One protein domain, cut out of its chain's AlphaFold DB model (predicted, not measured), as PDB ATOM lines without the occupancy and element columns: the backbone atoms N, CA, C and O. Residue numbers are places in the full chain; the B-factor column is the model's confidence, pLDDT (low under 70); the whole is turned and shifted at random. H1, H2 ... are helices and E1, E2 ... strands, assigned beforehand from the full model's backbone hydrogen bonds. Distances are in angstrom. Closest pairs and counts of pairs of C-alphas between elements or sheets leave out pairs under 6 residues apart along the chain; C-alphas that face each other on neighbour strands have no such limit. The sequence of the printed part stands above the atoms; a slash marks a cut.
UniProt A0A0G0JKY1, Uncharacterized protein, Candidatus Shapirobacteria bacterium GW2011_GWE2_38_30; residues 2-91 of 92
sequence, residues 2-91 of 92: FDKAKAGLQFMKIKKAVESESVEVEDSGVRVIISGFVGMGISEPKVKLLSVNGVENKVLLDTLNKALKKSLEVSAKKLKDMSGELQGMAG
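Overview. This is residues 2 to 91 of the 92 residues of an uncharacterized protein of Candidatus Shapirobacteria bacterium GW2011_GWE2_38_30 (UniProt A0A0G0JKY1). A small sheet of three strands, E1, E2 and E3, sits at one end, and two helices reach from it as long arms toward the other end, H1 and H2 spread as an open V with the loop of residues 36 to 46 in the gap between them. Residues 2 to 13 of H1 and residues 73 to 91, of which 73 to 90 belong to H2, stick out free, while residues 58 to 68 of H2 graze the sheet beside E3. The printed part has 90 residues, with two named helices and three named strands in the order H1, E1, E2, E3, H2. The sheet is antiparallel in the order E1, E2, E3, and the class is mixed, helices and strands. The whole is flat, spanning 57 by 37 by 18 A, and only just loose, close to extended, with a radius of gyration of the C-alphas of 18.0 A.

Along the chain. H1, residues 2 to 20, begins at C-alpha 2 (41.247, 45.995, 296.532) and is 27.6 A long. E1 is residues 22 to 27, 16.4 A; E2 is residues 30 to 35, 16.7 A; E3 is residues 47 to 52, 14.0 A, beginning at C-alpha 47 (6.538, 59.433, 293.616). H2, residues 58 to 90, is 47.8 A long and ends at C-alpha 90 (36.025, 63.254, 266.591).

Arrangement. E1, E2 and E3 form a meander, each strand the antiparallel neighbour of the one before; E1 and E3 are edge strands. E1 and E2 are a hairpin at 165 degrees, with N 25 and O 32 within hydrogen-bond range at 2.9 A. E2 and E3 are a hairpin at 175 degrees, with N 31 and O 51 within hydrogen-bond range at 2.9 A. Residues 51 to 52 of E3 also pair antiparallel with residues 55 to 56. H2 is on the sheet but only grazes it, with its residues 58 to 68; the closest C-alphas of E3 and H2, those of Leu 50 and Leu 61, are 5.8 A apart. H1 is only just not on the sheet, with 4 pairs of C-alphas within 10 A; its closest C-alpha pair with E2 is Glu 19 and Ser 35, 5.9 A. H1 is apart from E3 and from H2. In H1 and H2 every O i to N i+4 pair is within hydrogen-bond range.

Size, cuts and confidence. The two C-alphas farthest apart, those of Gly 54 and Gly 91, are 57.5 A apart. Without the free stretches the body of 59 residues spans 34 by 23 by 15 A. The printed part has no cut. The link from E2 to E3, 11 residues, is long; those from H1 to E1, E1 to E2 and E3 to H2 are tight. The mean pLDDT of the printed part is 81.8, and it is under 70 at residues 2, 15, 19 to 20, 36 to 44 and 91.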
ATOM      1  N   PHE A   2      42.031  45.954 295.283       62.19
ATOM      2  CA  PHE A   2      41.247  45.995 296.532       62.19
ATOM      3  C   PHE A   2      40.488  47.323 296.774       62.19
ATOM      4  O   PHE A   2      39.338  47.307 297.210       62.19
ATOM      5  N   ASP A   3      41.071  48.471 296.407       73.38
ATOM      6  CA  ASP A   3      40.452  49.788 296.647       73.38
ATOM      7  C   ASP A   3      39.219  50.082 295.786       73.38
ATOM      8  O   ASP A   3      38.245  50.652 296.275       73.38
ATOM      9  N   LYS A   4      39.196  49.633 294.522       72.06
ATOM     10  CA  LYS A   4      38.030  49.819 293.636       72.06
ATOM     11  C   LYS A   4      36.810  49.031 294.124       72.06
ATOM     12  O   LYS A   4      35.694  49.541 294.071       72.06
ATOM     13  N   ALA A   5      37.020  47.819 294.640       76.94
ATOM     14  CA  ALA A   5      35.947  47.000 295.204       76.94
ATOM     15  C   ALA A   5      35.365  47.633 296.480       76.94
ATOM     16  O   ALA A   5      34.148  47.707 296.644       76.94
ATOM     17  N   LYS A   6      36.229  48.165 297.356       78.56
ATOM     18  CA  LYS A   6      35.810  48.864 298.577       78.56
ATOM     19  C   LYS A   6      35.049  50.158 298.264       78.56
ATOM     20  O   LYS A   6      34.013  50.407 298.877       78.56
ATOM     21  N   ALA A   7      35.506  50.934 297.279       79.50
ATOM     22  CA  ALA A   7      34.816  52.135 296.805       79.50
ATOM     23  C   ALA A   7      33.432  51.817 296.208       79.50
ATOM     24  O   ALA A   7      32.453  52.476 296.553       79.50
ATOM     25  N   GLY A   8      33.315  50.762 295.393       81.81
ATOM     26  CA  GLY A   8      32.028  50.313 294.847       81.81
ATOM     27  C   GLY A   8      31.030  49.876 295.928       81.81
ATOM     28  O   GLY A   8      29.851  50.217 295.861       81.81
ATOM     29  N   LEU A   9      31.496  49.182 296.972       81.75
ATOM     30  CA  LEU A   9      30.653  48.786 298.107       81.75
ATOM     31  C   LEU A   9      30.185  49.983 298.944       81.75
ATOM     32  O   LEU A   9      29.017  50.036 299.326       81.75
ATOM     33  N   GLN A  10      31.076  50.937 299.223       78.81
ATOM     34  CA  GLN A  10      30.736  52.190 299.912       78.81
ATOM     35  C   GLN A  10      29.673  52.964 299.126       78.81
ATOM     36  O   GLN A  10      28.655  53.371 299.680       78.81
ATOM     37  N   PHE A  11      29.866  53.079 297.813       78.50
ATOM     38  CA  PHE A  11      28.927  53.734 296.918       78.50
ATOM     39  C   PHE A  11      27.545  53.059 296.922       78.50
ATOM     40  O   PHE A  11      26.528  53.730 297.067       78.50
ATOM     41  N   MET A  12      27.490  51.724 296.852       79.69
ATOM     42  CA  MET A  12      26.229  50.972 296.921       79.69
ATOM     43  C   MET A  12      25.507  51.129 298.265       79.69
ATOM     44  O   MET A  12      24.277  51.144 298.301       79.69
ATOM     45  N   LYS A  13      26.248  51.250 299.374       81.69
ATOM     46  CA  LYS A  13      25.665  51.526 300.695       81.69
ATOM     47  C   LYS A  13      25.047  52.919 300.755       81.69
ATOM     48  O   LYS A  13      23.906  53.040 301.188       81.69
ATOM     49  N   ILE A  14      25.767  53.934 300.278       77.94
ATOM     50  CA  ILE A  14      25.269  55.315 300.205       77.94
ATOM     51  C   ILE A  14      24.032  55.381 299.306       77.94
ATOM     52  O   ILE A  14      23.012  55.927 299.711       77.94
ATOM     53  N   LYS A  15      24.080  54.737 298.132       69.38
ATOM     54  CA  LYS A  15      22.942  54.638 297.215       69.38
ATOM     55  C   LYS A  15      21.696  54.089 297.915       69.38
ATOM     56  O   LYS A  15      20.655  54.733 297.893       69.38
ATOM     57  N   LYS A  16      21.818  52.931 298.574       74.12
ATOM     58  CA  LYS A  16      20.695  52.311 299.294       74.12
ATOM     59  C   LYS A  16      20.168  53.187 300.426       74.12
ATOM     60  O   LYS A  16      18.959  53.217 300.634       74.12
ATOM     61  N   ALA A  17      21.048  53.865 301.162       73.69
ATOM     62  CA  ALA A  17      20.642  54.746 302.252       73.69
ATOM     63  C   ALA A  17      19.794  55.916 301.729       73.69
ATOM     64  O   ALA A  17      18.686  56.118 302.214       73.69
ATOM     65  N   VAL A  18      20.245  56.592 300.670       70.44
ATOM     66  CA  VAL A  18      19.513  57.720 300.073       70.44
ATOM     67  C   VAL A  18      18.208  57.274 299.410       70.44
ATOM     68  O   VAL A  18      17.189  57.923 299.584       70.44
ATOM     69  N   GLU A  19      18.186  56.145 298.694       67.81
ATOM     70  CA  GLU A  19      16.940  55.602 298.114       67.81
ATOM     71  C   GLU A  19      15.896  55.230 299.184       67.81
ATOM     72  O   GLU A  19      14.688  55.212 298.915       67.81
ATOM     73  N   SER A  20      16.368  54.900 300.393       68.62
ATOM     74  CA  SER A  20      15.521  54.557 301.540       68.62
ATOM     75  C   SER A  20      14.952  55.798 302.224       68.62
ATOM     76  O   SER A  20      13.849  55.734 302.773       68.62
ATOM     77  N   GLU A  21      15.652  56.930 302.154       75.94
ATOM     78  CA  GLU A  21      15.105  58.214 302.574       75.94
ATOM     79  C   GLU A  21      13.915  58.590 301.682       75.94
ATOM     80  O   GLU A  21      13.826  58.236 300.505       75.94
ATOM     81  N   SER A  22      12.919  59.241 302.271       80.25
ATOM     82  CA  SER A  22      11.762  59.751 301.541       80.25
ATOM     83  C   SER A  22      11.615  61.213 301.895       80.25
ATOM     84  O   SER A  22      11.694  61.574 303.066       80.25
ATOM     85  N   VAL A  23      11.432  62.043 300.877       86.69
ATOM     86  CA  VAL A  23      11.180  63.466 301.069       86.69
ATOM     87  C   VAL A  23       9.681  63.665 301.005       86.69
ATOM     88  O   VAL A  23       9.033  63.240 300.045       86.69
ATOM     89  N   GLU A  24       9.146  64.286 302.045       90.00
ATOM     90  CA  GLU A  24       7.750  64.678 302.130       90.00
ATOM     91  C   GLU A  24       7.649  66.192 301.978       90.00
ATOM     92  O   GLU A  24       8.363  66.941 302.644       90.00
ATOM     93  N   VAL A  25       6.776  66.625 301.075       93.00
ATOM     94  CA  VAL A  25       6.430  68.031 300.881       93.00
ATOM     95  C   VAL A  25       4.922  68.148 300.984       93.00
ATOM     96  O   VAL A  25       4.194  67.396 300.333       93.00
ATOM     97  N   GLU A  26       4.467  69.105 301.783       93.75
ATOM     98  CA  GLU A  26       3.067  69.489 301.874       93.75
ATOM     99  C   GLU A  26       2.947  70.989 301.615       93.75
ATOM    100  O   GLU A  26       3.581  71.792 302.297       93.75
ATOM    101  N   ASP A  27       2.163  71.357 300.606       93.88
ATOM    102  CA  ASP A  27       1.877  72.747 300.265       93.88
ATOM    103  C   ASP A  27       0.460  72.872 299.711       93.88
ATOM    104  O   ASP A  27       0.031  72.064 298.887       93.88
ATOM    105  N   SER A  28      -0.283  73.888 300.157       94.62
ATOM    106  CA  SER A  28      -1.614  74.211 299.623       94.62
ATOM    107  C   SER A  28      -2.595  73.018 299.594       94.62
ATOM    108  O   SER A  28      -3.396  72.876 298.672       94.62
ATOM    109  N   GLY A  29      -2.515  72.129 300.594       91.56
ATOM    110  CA  GLY A  29      -3.330  70.911 300.687       91.56
ATOM    111  C   GLY A  29      -2.860  69.757 299.796       91.56
ATOM    112  O   GLY A  29      -3.481  68.695 299.794       91.56
ATOM    113  N   VAL A  30      -1.773  69.921 299.046       95.25
ATOM    114  CA  VAL A  30      -1.148  68.865 298.250       95.25
ATOM    115  C   VAL A  30       0.004  68.268 299.042       95.25
ATOM    116  O   VAL A  30       0.969  68.959 299.357       95.25
ATOM    117  N   ARG A  31      -0.069  66.968 299.319       94.69
ATOM    118  CA  ARG A  31       0.994  66.211 299.982       94.69
ATOM    119  C   ARG A  31       1.625  65.250 298.988       94.69
ATOM    120  O   ARG A  31       0.933  64.450 298.356       94.69
ATOM    121  N   VAL A  32       2.946  65.309 298.865       93.62
ATOM    122  CA  VAL A  32       3.727  64.469 297.957       93.62
ATOM    123  C   VAL A  32       4.857  63.810 298.729       93.62
ATOM    124  O   VAL A  32       5.621  64.480 299.419       93.62
ATOM    125  N   ILE A  33       4.988  62.494 298.576       92.38
ATOM    126  CA  ILE A  33       6.119  61.732 299.108       92.38
ATOM    127  C   ILE A  33       6.903  61.166 297.934       92.38
ATOM    128  O   ILE A  33       6.359  60.408 297.127       92.38
ATOM    129  N   ILE A  34       8.188  61.500 297.846       88.75
ATOM    130  CA  ILE A  34       9.097  61.037 296.790       88.75
ATOM    131  C   ILE A  34      10.212  60.198 297.426       88.75
ATOM    132  O   ILE A  34      10.684  60.506 298.519       88.75
ATOM    133  N   SER A  35      10.631  59.112 296.766       82.75
ATOM    134  CA  SER A  35      11.856  58.389 297.144       82.75
ATOM    135  C   SER A  35      13.082  59.289 296.998       82.75
ATOM    136  O   SER A  35      13.180  60.021 296.013       82.75
ATOM    137  N   GLY A  36      14.046  59.184 297.909       67.75
ATOM    138  CA  GLY A  36      15.287  59.942 297.823       67.75
ATOM    139  C   GLY A  36      16.007  59.719 296.492       67.75
ATOM    140  O   GLY A  36      16.035  58.618 295.931       67.75
ATOM    141  N   PHE A  37      16.547  60.812 295.957       64.62
ATOM    142  CA  PHE A  37      17.218  60.871 294.665       64.62
ATOM    143  C   PHE A  37      18.721  61.035 294.883       64.62
ATOM    144  O   PHE A  37      19.154  61.973 295.551       64.62
ATOM    145  N   VAL A  38      19.529  60.150 294.295       55.31
ATOM    146  CA  VAL A  38      20.986  60.328 294.261       55.31
ATOM    147  C   VAL A  38      21.343  60.981 292.934       55.31
ATOM    148  O   VAL A  38      21.324  60.341 291.879       55.31
ATOM    149  N   GLY A  39      21.684  62.268 292.987       51.12
ATOM    150  CA  GLY A  39      22.219  62.998 291.846       51.12
ATOM    151  C   GLY A  39      23.558  62.408 291.412       51.12
ATOM    152  O   GLY A  39      24.562  62.647 292.065       51.12
ATOM    153  N   MET A  40      23.524  61.596 290.351       46.09
ATOM    154  CA  MET A  40      24.599  61.218 289.411       46.09
ATOM    155  C   MET A  40      24.145  59.995 288.582       46.09
ATOM    156  O   MET A  40      24.863  59.014 288.428       46.09
ATOM    157  N   GLY A  41      22.911  60.035 288.059       54.28
ATOM    158  CA  GLY A  41      22.434  59.081 287.048       54.28
ATOM    159  C   GLY A  41      22.034  57.685 287.535       54.28
ATOM    160  O   GLY A  41      22.071  56.763 286.725       54.28
ATOM    161  N   ILE A  42      21.683  57.481 288.816       51.91
ATOM    162  CA  ILE A  42      21.493  56.107 289.343       51.91
ATOM    163  C   ILE A  42      20.122  55.831 289.985       51.91
ATOM    164  O   ILE A  42      19.832  54.679 290.310       51.91
ATOM    165  N   SER A  43      19.222  56.809 290.088       62.81
ATOM    166  CA  SER A  43      17.828  56.513 290.435       62.81
ATOM    167  C   SER A  43      16.848  57.483 289.788       62.81
ATOM    168  O   SER A  43      17.056  58.692 289.770       62.81
ATOM    169  N   GLU A  44      15.773  56.939 289.220       69.31
ATOM    170  CA  GLU A  44      14.653  57.735 288.728       69.31
ATOM    171  C   GLU A  44      13.861  58.246 289.943       69.31
ATOM    172  O   GLU A  44      13.579  57.451 290.848       69.31
ATOM    173  N   PRO A  45      13.489  59.537 290.009       72.38
ATOM    174  CA  PRO A  45      12.601  60.010 291.060       72.38
ATOM    175  C   PRO A  45      11.276  59.248 290.964       72.38
ATOM    176  O   PRO A  45      10.607  59.276 289.931       72.38
ATOM    177  N   LYS A  46      10.899  58.557 292.042       85.88
ATOM    178  CA  LYS A  46       9.634  57.832 292.131       85.88
ATOM    179  C   LYS A  46       8.741  58.498 293.158       85.88
ATOM    180  O   LYS A  46       9.083  58.584 294.338       85.88
ATOM    181  N   VAL A  47       7.567  58.920 292.713       91.38
ATOM    182  CA  VAL A  47       6.538  59.433 293.616       91.38
ATOM    183  C   VAL A  47       5.868  58.229 294.270       91.38
ATOM    184  O   VAL A  47       5.348  57.353 293.576       91.38
ATOM    185  N   LYS A  48       5.953  58.146 295.600       91.81
ATOM    186  CA  LYS A  48       5.390  57.067 296.425       91.81
ATOM    187  C   LYS A  48       3.948  57.356 296.826       91.81
ATOM    188  O   LYS A  48       3.144  56.431 296.871       91.81
ATOM    189  N   LEU A  49       3.637  58.618 297.111       92.50
ATOM    190  CA  LEU A  49       2.308  59.062 297.514       92.50
ATOM    191  C   LEU A  49       2.031  60.444 296.941       92.50
ATOM    192  O   LEU A  49       2.920  61.294 296.889       92.50
ATOM    193  N   LEU A  50       0.782  60.646 296.540       94.50
ATOM    194  CA  LEU A  50       0.243  61.949 296.206       94.50
ATOM    195  C   LEU A  50      -1.188  62.020 296.732       94.50
ATOM    196  O   LEU A  50      -2.034  61.206 296.349       94.50
ATOM    197  N   SER A  51      -1.458  62.999 297.586       94.81
ATOM    198  CA  SER A  51      -2.809  63.319 298.034       94.81
ATOM    199  C   SER A  51      -3.108  64.805 297.886       94.81
ATOM    200  O   SER A  51      -2.214  65.647 297.910       94.81
ATOM    201  N   VAL A  52      -4.389  65.112 297.690       95.38
ATOM    202  CA  VAL A  52      -4.917  66.475 297.598       95.38
ATOM    203  C   VAL A  52      -6.052  66.589 298.604       95.38
ATOM    204  O   VAL A  52      -6.998  65.805 298.560       95.38
ATOM    205  N   ASN A  53      -5.942  67.535 299.531       93.81
ATOM    206  CA  ASN A  53      -6.862  67.744 300.649       93.81
ATOM    207  C   ASN A  53      -7.137  66.451 301.434       93.81
ATOM    208  O   ASN A  53      -8.277  66.128 301.756       93.81
ATOM    209  N   GLY A  54      -6.083  65.669 301.682       91.62
ATOM    210  CA  GLY A  54      -6.165  64.396 302.401       91.62
ATOM    211  C   GLY A  54      -6.681  63.208 301.578       91.62
ATOM    212  O   GLY A  54      -6.665  62.087 302.078       91.62
ATOM    213  N   VAL A  55      -7.083  63.406 300.317       94.88
ATOM    214  CA  VAL A  55      -7.558  62.328 299.436       94.88
ATOM    215  C   VAL A  55      -6.431  61.863 298.521       94.88
ATOM    216  O   VAL A  55      -5.904  62.640 297.723       94.88
ATOM    217  N   GLU A  56      -6.054  60.588 298.614       94.25
ATOM    218  CA  GLU A  56      -5.077  59.992 297.701       94.25
ATOM    219  C   GLU A  56      -5.599  59.963 296.262       94.25
ATOM    220  O   GLU A  56      -6.721  59.527 295.994       94.25
ATOM    221  N   ASN A  57      -4.753  60.366 295.315       92.94
ATOM    222  CA  ASN A  57      -5.098  60.367 293.898       92.94
ATOM    223  C   ASN A  57      -4.168  59.440 293.108       92.94
ATOM    224  O   ASN A  57      -3.129  59.852 292.589       92.94
ATOM    225  N   LYS A  58      -4.570  58.168 292.989       92.94
ATOM    226  CA  LYS A  58      -3.807  57.141 292.256       92.94
ATOM    227  C   LYS A  58      -3.639  57.458 290.771       92.94
ATOM    228  O   LYS A  58      -2.576  57.213 290.215       92.94
ATOM    229  N   VAL A  59      -4.653  58.044 290.131       94.50
ATOM    230  CA  VAL A  59      -4.580  58.401 288.704       94.50
ATOM    231  C   VAL A  59      -3.505  59.461 288.475       94.50
ATOM    232  O   VAL A  59      -2.701  59.345 287.547       94.50
ATOM    233  N   LEU A  60      -3.460  60.476 289.337       92.25
ATOM    234  CA  LEU A  60      -2.453  61.528 289.274       92.25
ATOM    235  C   LEU A  60      -1.055  60.986 289.604       92.25
ATOM    236  O   LEU A  60      -0.109  61.285 288.880       92.25
ATOM    237  N   LEU A  61      -0.941  60.126 290.621       93.38
ATOM    238  CA  LEU A  61       0.296  59.423 290.974       93.38
ATOM    239  C   LEU A  61       0.875  58.628 289.790       93.38
ATOM    240  O   LEU A  61       2.053  58.772 289.452       93.38
ATOM    241  N   ASP A  62       0.051  57.803 289.143       94.44
ATOM    242  CA  ASP A  62       0.469  56.968 288.013       94.44
ATOM    243  C   ASP A  62       0.845  57.816 286.797       94.44
ATOM    244  O   ASP A  62       1.829  57.537 286.107       94.44
ATOM    245  N   THR A  63       0.077  58.875 286.536       95.19
ATOM    246  CA  THR A  63       0.332  59.804 285.429       95.19
ATOM    247  C   THR A  63       1.653  60.543 285.626       95.19
ATOM    248  O   THR A  63       2.455  60.626 284.695       95.19
ATOM    249  N   LEU A  64       1.919  61.020 286.844       92.06
ATOM    250  CA  LEU A  64       3.152  61.725 287.182       92.06
ATOM    251  C   LEU A  64       4.375  60.808 287.049       92.06
ATOM    252  O   LEU A  64       5.351  61.177 286.399       92.06
ATOM    253  N   ASN A  65       4.301  59.580 287.569       92.62
ATOM    254  CA  ASN A  65       5.384  58.604 287.417       92.62
ATOM    255  C   ASN A  65       5.648  58.250 285.938       92.62
ATOM    256  O   ASN A  65       6.805  58.166 285.520       92.62
ATOM    257  N   LYS A  66       4.603  58.103 285.109       93.00
ATOM    258  CA  LYS A  66       4.762  57.908 283.653       93.00
ATOM    259  C   LYS A  66       5.445  59.105 282.984       93.00
ATOM    260  O   LYS A  66       6.306  58.908 282.128       93.00
ATOM    261  N   ALA A  67       5.078  60.329 283.364       90.75
ATOM    262  CA  ALA A  67       5.680  61.548 282.827       90.75
ATOM    263  C   ALA A  67       7.169  61.663 283.192       90.75
ATOM    264  O   ALA A  67       7.983  61.970 282.320       90.75
ATOM    265  N   LEU A  68       7.534  61.347 284.440       88.12
ATOM    266  CA  LEU A  68       8.927  61.318 284.896       88.12
ATOM    267  C   LEU A  68       9.759  60.322 284.083       88.12
ATOM    268  O   LEU A  68      10.790  60.702 283.527       88.12
ATOM    269  N   LYS A  69       9.268  59.088 283.920       88.06
ATOM    270  CA  LYS A  69       9.939  58.067 283.106       88.06
ATOM    271  C   LYS A  69      10.139  58.524 281.659       88.06
ATOM    272  O   LYS A  69      11.243  58.449 281.128       88.06
ATOM    273  N   LYS A  70       9.096  59.078 281.035       90.12
ATOM    274  CA  LYS A  70       9.177  59.589 279.658       90.12
ATOM    275  C   LYS A  70      10.186  60.737 279.523       90.12
ATOM    276  O   LYS A  70      10.900  60.804 278.527       90.12
ATOM    277  N   SER A  71      10.272  61.628 280.513       86.06
ATOM    278  CA  SER A  71      11.255  62.721 280.535       86.06
ATOM    279  C   SER A  71      12.696  62.198 280.570       86.06
ATOM    280  O   SER A  71      13.560  62.683 279.831       86.06
ATOM    281  N   LEU A  72      12.945  61.155 281.368       83.56
ATOM    282  CA  LEU A  72      14.246  60.489 281.441       83.56
ATOM    283  C   LEU A  72      14.594  59.772 280.137       83.56
ATOM    284  O   LEU A  72      15.701  59.944 279.640       83.56
ATOM    285  N   GLU A  73      13.649  59.044 279.538       86.88
ATOM    286  CA  GLU A  73      13.839  58.382 278.241       86.88
ATOM    287  C   GLU A  73      14.190  59.385 277.132       86.88
ATOM    288  O   GLU A  73      15.120  59.161 276.356       86.88
ATOM    289  N   VAL A  74      13.492  60.527 277.076       88.81
ATOM    290  CA  VAL A  74      13.781  61.599 276.108       88.81
ATOM    291  C   VAL A  74      15.166  62.198 276.347       88.81
ATOM    292  O   VAL A  74      15.910  62.422 275.391       88.81
ATOM    293  N   SER A  75      15.527  62.443 277.605       84.31
ATOM    294  CA  SER A  75      16.833  63.006 277.966       84.31
ATOM    295  C   SER A  75      17.969  62.034 277.643       84.31
ATOM    296  O   SER A  75      18.959  62.427 277.031       84.31
ATOM    297  N   ALA A  76      17.802  60.749 277.963       83.31
ATOM    298  CA  ALA A  76      18.751  59.693 277.629       83.31
ATOM    299  C   ALA A  76      18.921  59.534 276.112       83.31
ATOM    300  O   ALA A  76      20.044  59.387 275.632       83.31
ATOM    301  N   LYS A  77      17.825  59.619 275.344       85.94
ATOM    302  CA  LYS A  77      17.875  59.589 273.878       85.94
ATOM    303  C   LYS A  77      18.675  60.767 273.320       85.94
ATOM    304  O   LYS A  77      19.595  60.541 272.546       85.94
ATOM    305  N   LYS A  78      18.400  61.993 273.779       84.50
ATOM    306  CA  LYS A  78      19.158  63.189 273.370       84.50
ATOM    307  C   LYS A  78      20.647  63.069 273.688       84.50
ATOM    308  O   LYS A  78      21.471  63.388 272.842       84.50
ATOM    309  N   LEU A  79      20.994  62.581 274.882       81.62
ATOM    310  CA  LEU A  79      22.391  62.354 275.262       81.62
ATOM    311  C   LEU A  79      23.071  61.336 274.342       81.62
ATOM    312  O   LEU A  79      24.202  61.558 273.918       81.62
ATOM    313  N   LYS A  80      22.380  60.241 274.007       79.75
ATOM    314  CA  LYS A  80      22.886  59.230 273.077       79.75
ATOM    315  C   LYS A  80      23.114  59.814 271.682       79.75
ATOM    316  O   LYS A  80      24.186  59.600 271.121       79.75
ATOM    317  N   ASP A  81      22.149  60.564 271.161       85.06
ATOM    318  CA  ASP A  81      22.230  61.177 269.833       85.06
ATOM    319  C   ASP A  81      23.416  62.163 269.770       85.06
ATOM    320  O   ASP A  81      24.286  62.018 268.914       85.06
ATOM    321  N   MET A  82      23.552  63.051 270.765       81.31
ATOM    322  CA  MET A  82      24.698  63.968 270.879       81.31
ATOM    323  C   MET A  82      26.038  63.233 271.021       81.31
ATOM    324  O   MET A  82      27.037  63.649 270.442       81.31
ATOM    325  N   SER A  83      26.090  62.138 271.789       75.44
ATOM    326  CA  SER A  83      27.319  61.348 271.937       75.44
ATOM    327  C   SER A  83      27.738  60.665 270.633       75.44
ATOM    328  O   SER A  83      28.931  60.583 270.347       75.44
ATOM    329  N   GLY A  84      26.771  60.227 269.818       77.56
ATOM    330  CA  GLY A  84      27.022  59.648 268.501       77.56
ATOM    331  C   GLY A  84      27.502  60.688 267.491       77.56
ATOM    332  O   GLY A  84      28.451  60.429 266.757       77.56
ATOM    333  N   GLU A  85      26.908  61.884 267.500       74.06
ATOM    334  CA  GLU A  85      27.354  63.018 266.678       74.06
ATOM    335  C   GLU A  85      28.783  63.450 267.038       74.06
ATOM    336  O   GLU A  85      29.635  63.570 266.158       74.06
ATOM    337  N   LEU A  86      29.085  63.597 268.331       75.00
ATOM    338  CA  LEU A  86      30.429  63.937 268.809       75.00
ATOM    339  C   LEU A  86      31.466  62.870 268.441       75.00
ATOM    340  O   LEU A  86      32.584  63.212 268.061       75.00
ATOM    341  N   GLN A  87      31.109  61.585 268.519       75.25
ATOM    342  CA  GLN A  87      31.994  60.492 268.115       75.25
ATOM    343  C   GLN A  87      32.231  60.473 266.596       75.25
ATOM    344  O   GLN A  87      33.340  60.171 266.161       75.25
ATOM    345  N   GLY A  88      31.224  60.837 265.795       75.38
ATOM    346  CA  GLY A  88      31.363  61.002 264.347       75.38
ATOM    347  C   GLY A  88      32.244  62.192 263.955       75.38
ATOM    348  O   GLY A  88      33.011  62.088 263.004       75.38
ATOM    349  N   MET A  89      32.186  63.295 264.709       71.38
ATOM    350  CA  MET A  89      33.029  64.478 264.483       71.38
ATOM    351  C   MET A  89      34.472  64.294 264.972       71.38
ATOM    352  O   MET A  89      35.384  64.828 264.358       71.38
ATOM    353  N   ALA A  90      34.689  63.549 266.060       76.12
ATOM    354  CA  ALA A  90      36.025  63.254 266.591       76.12
ATOM    355  C   ALA A  90      36.748  62.108 265.849       76.12
ATOM    356  O   ALA A  90      37.916  61.844 266.124       76.12
ATOM    357  N   GLY A  91      36.037  61.393 264.968       67.75
ATOM    358  CA  GLY A  91      36.561  60.313 264.127       67.75
ATOM    359  C   GLY A  91      36.930  60.732 262.698       67.75
ATOM    360  O   GLY A  91      37.302  59.858 261.914       67.75
TER     361      GLY A  91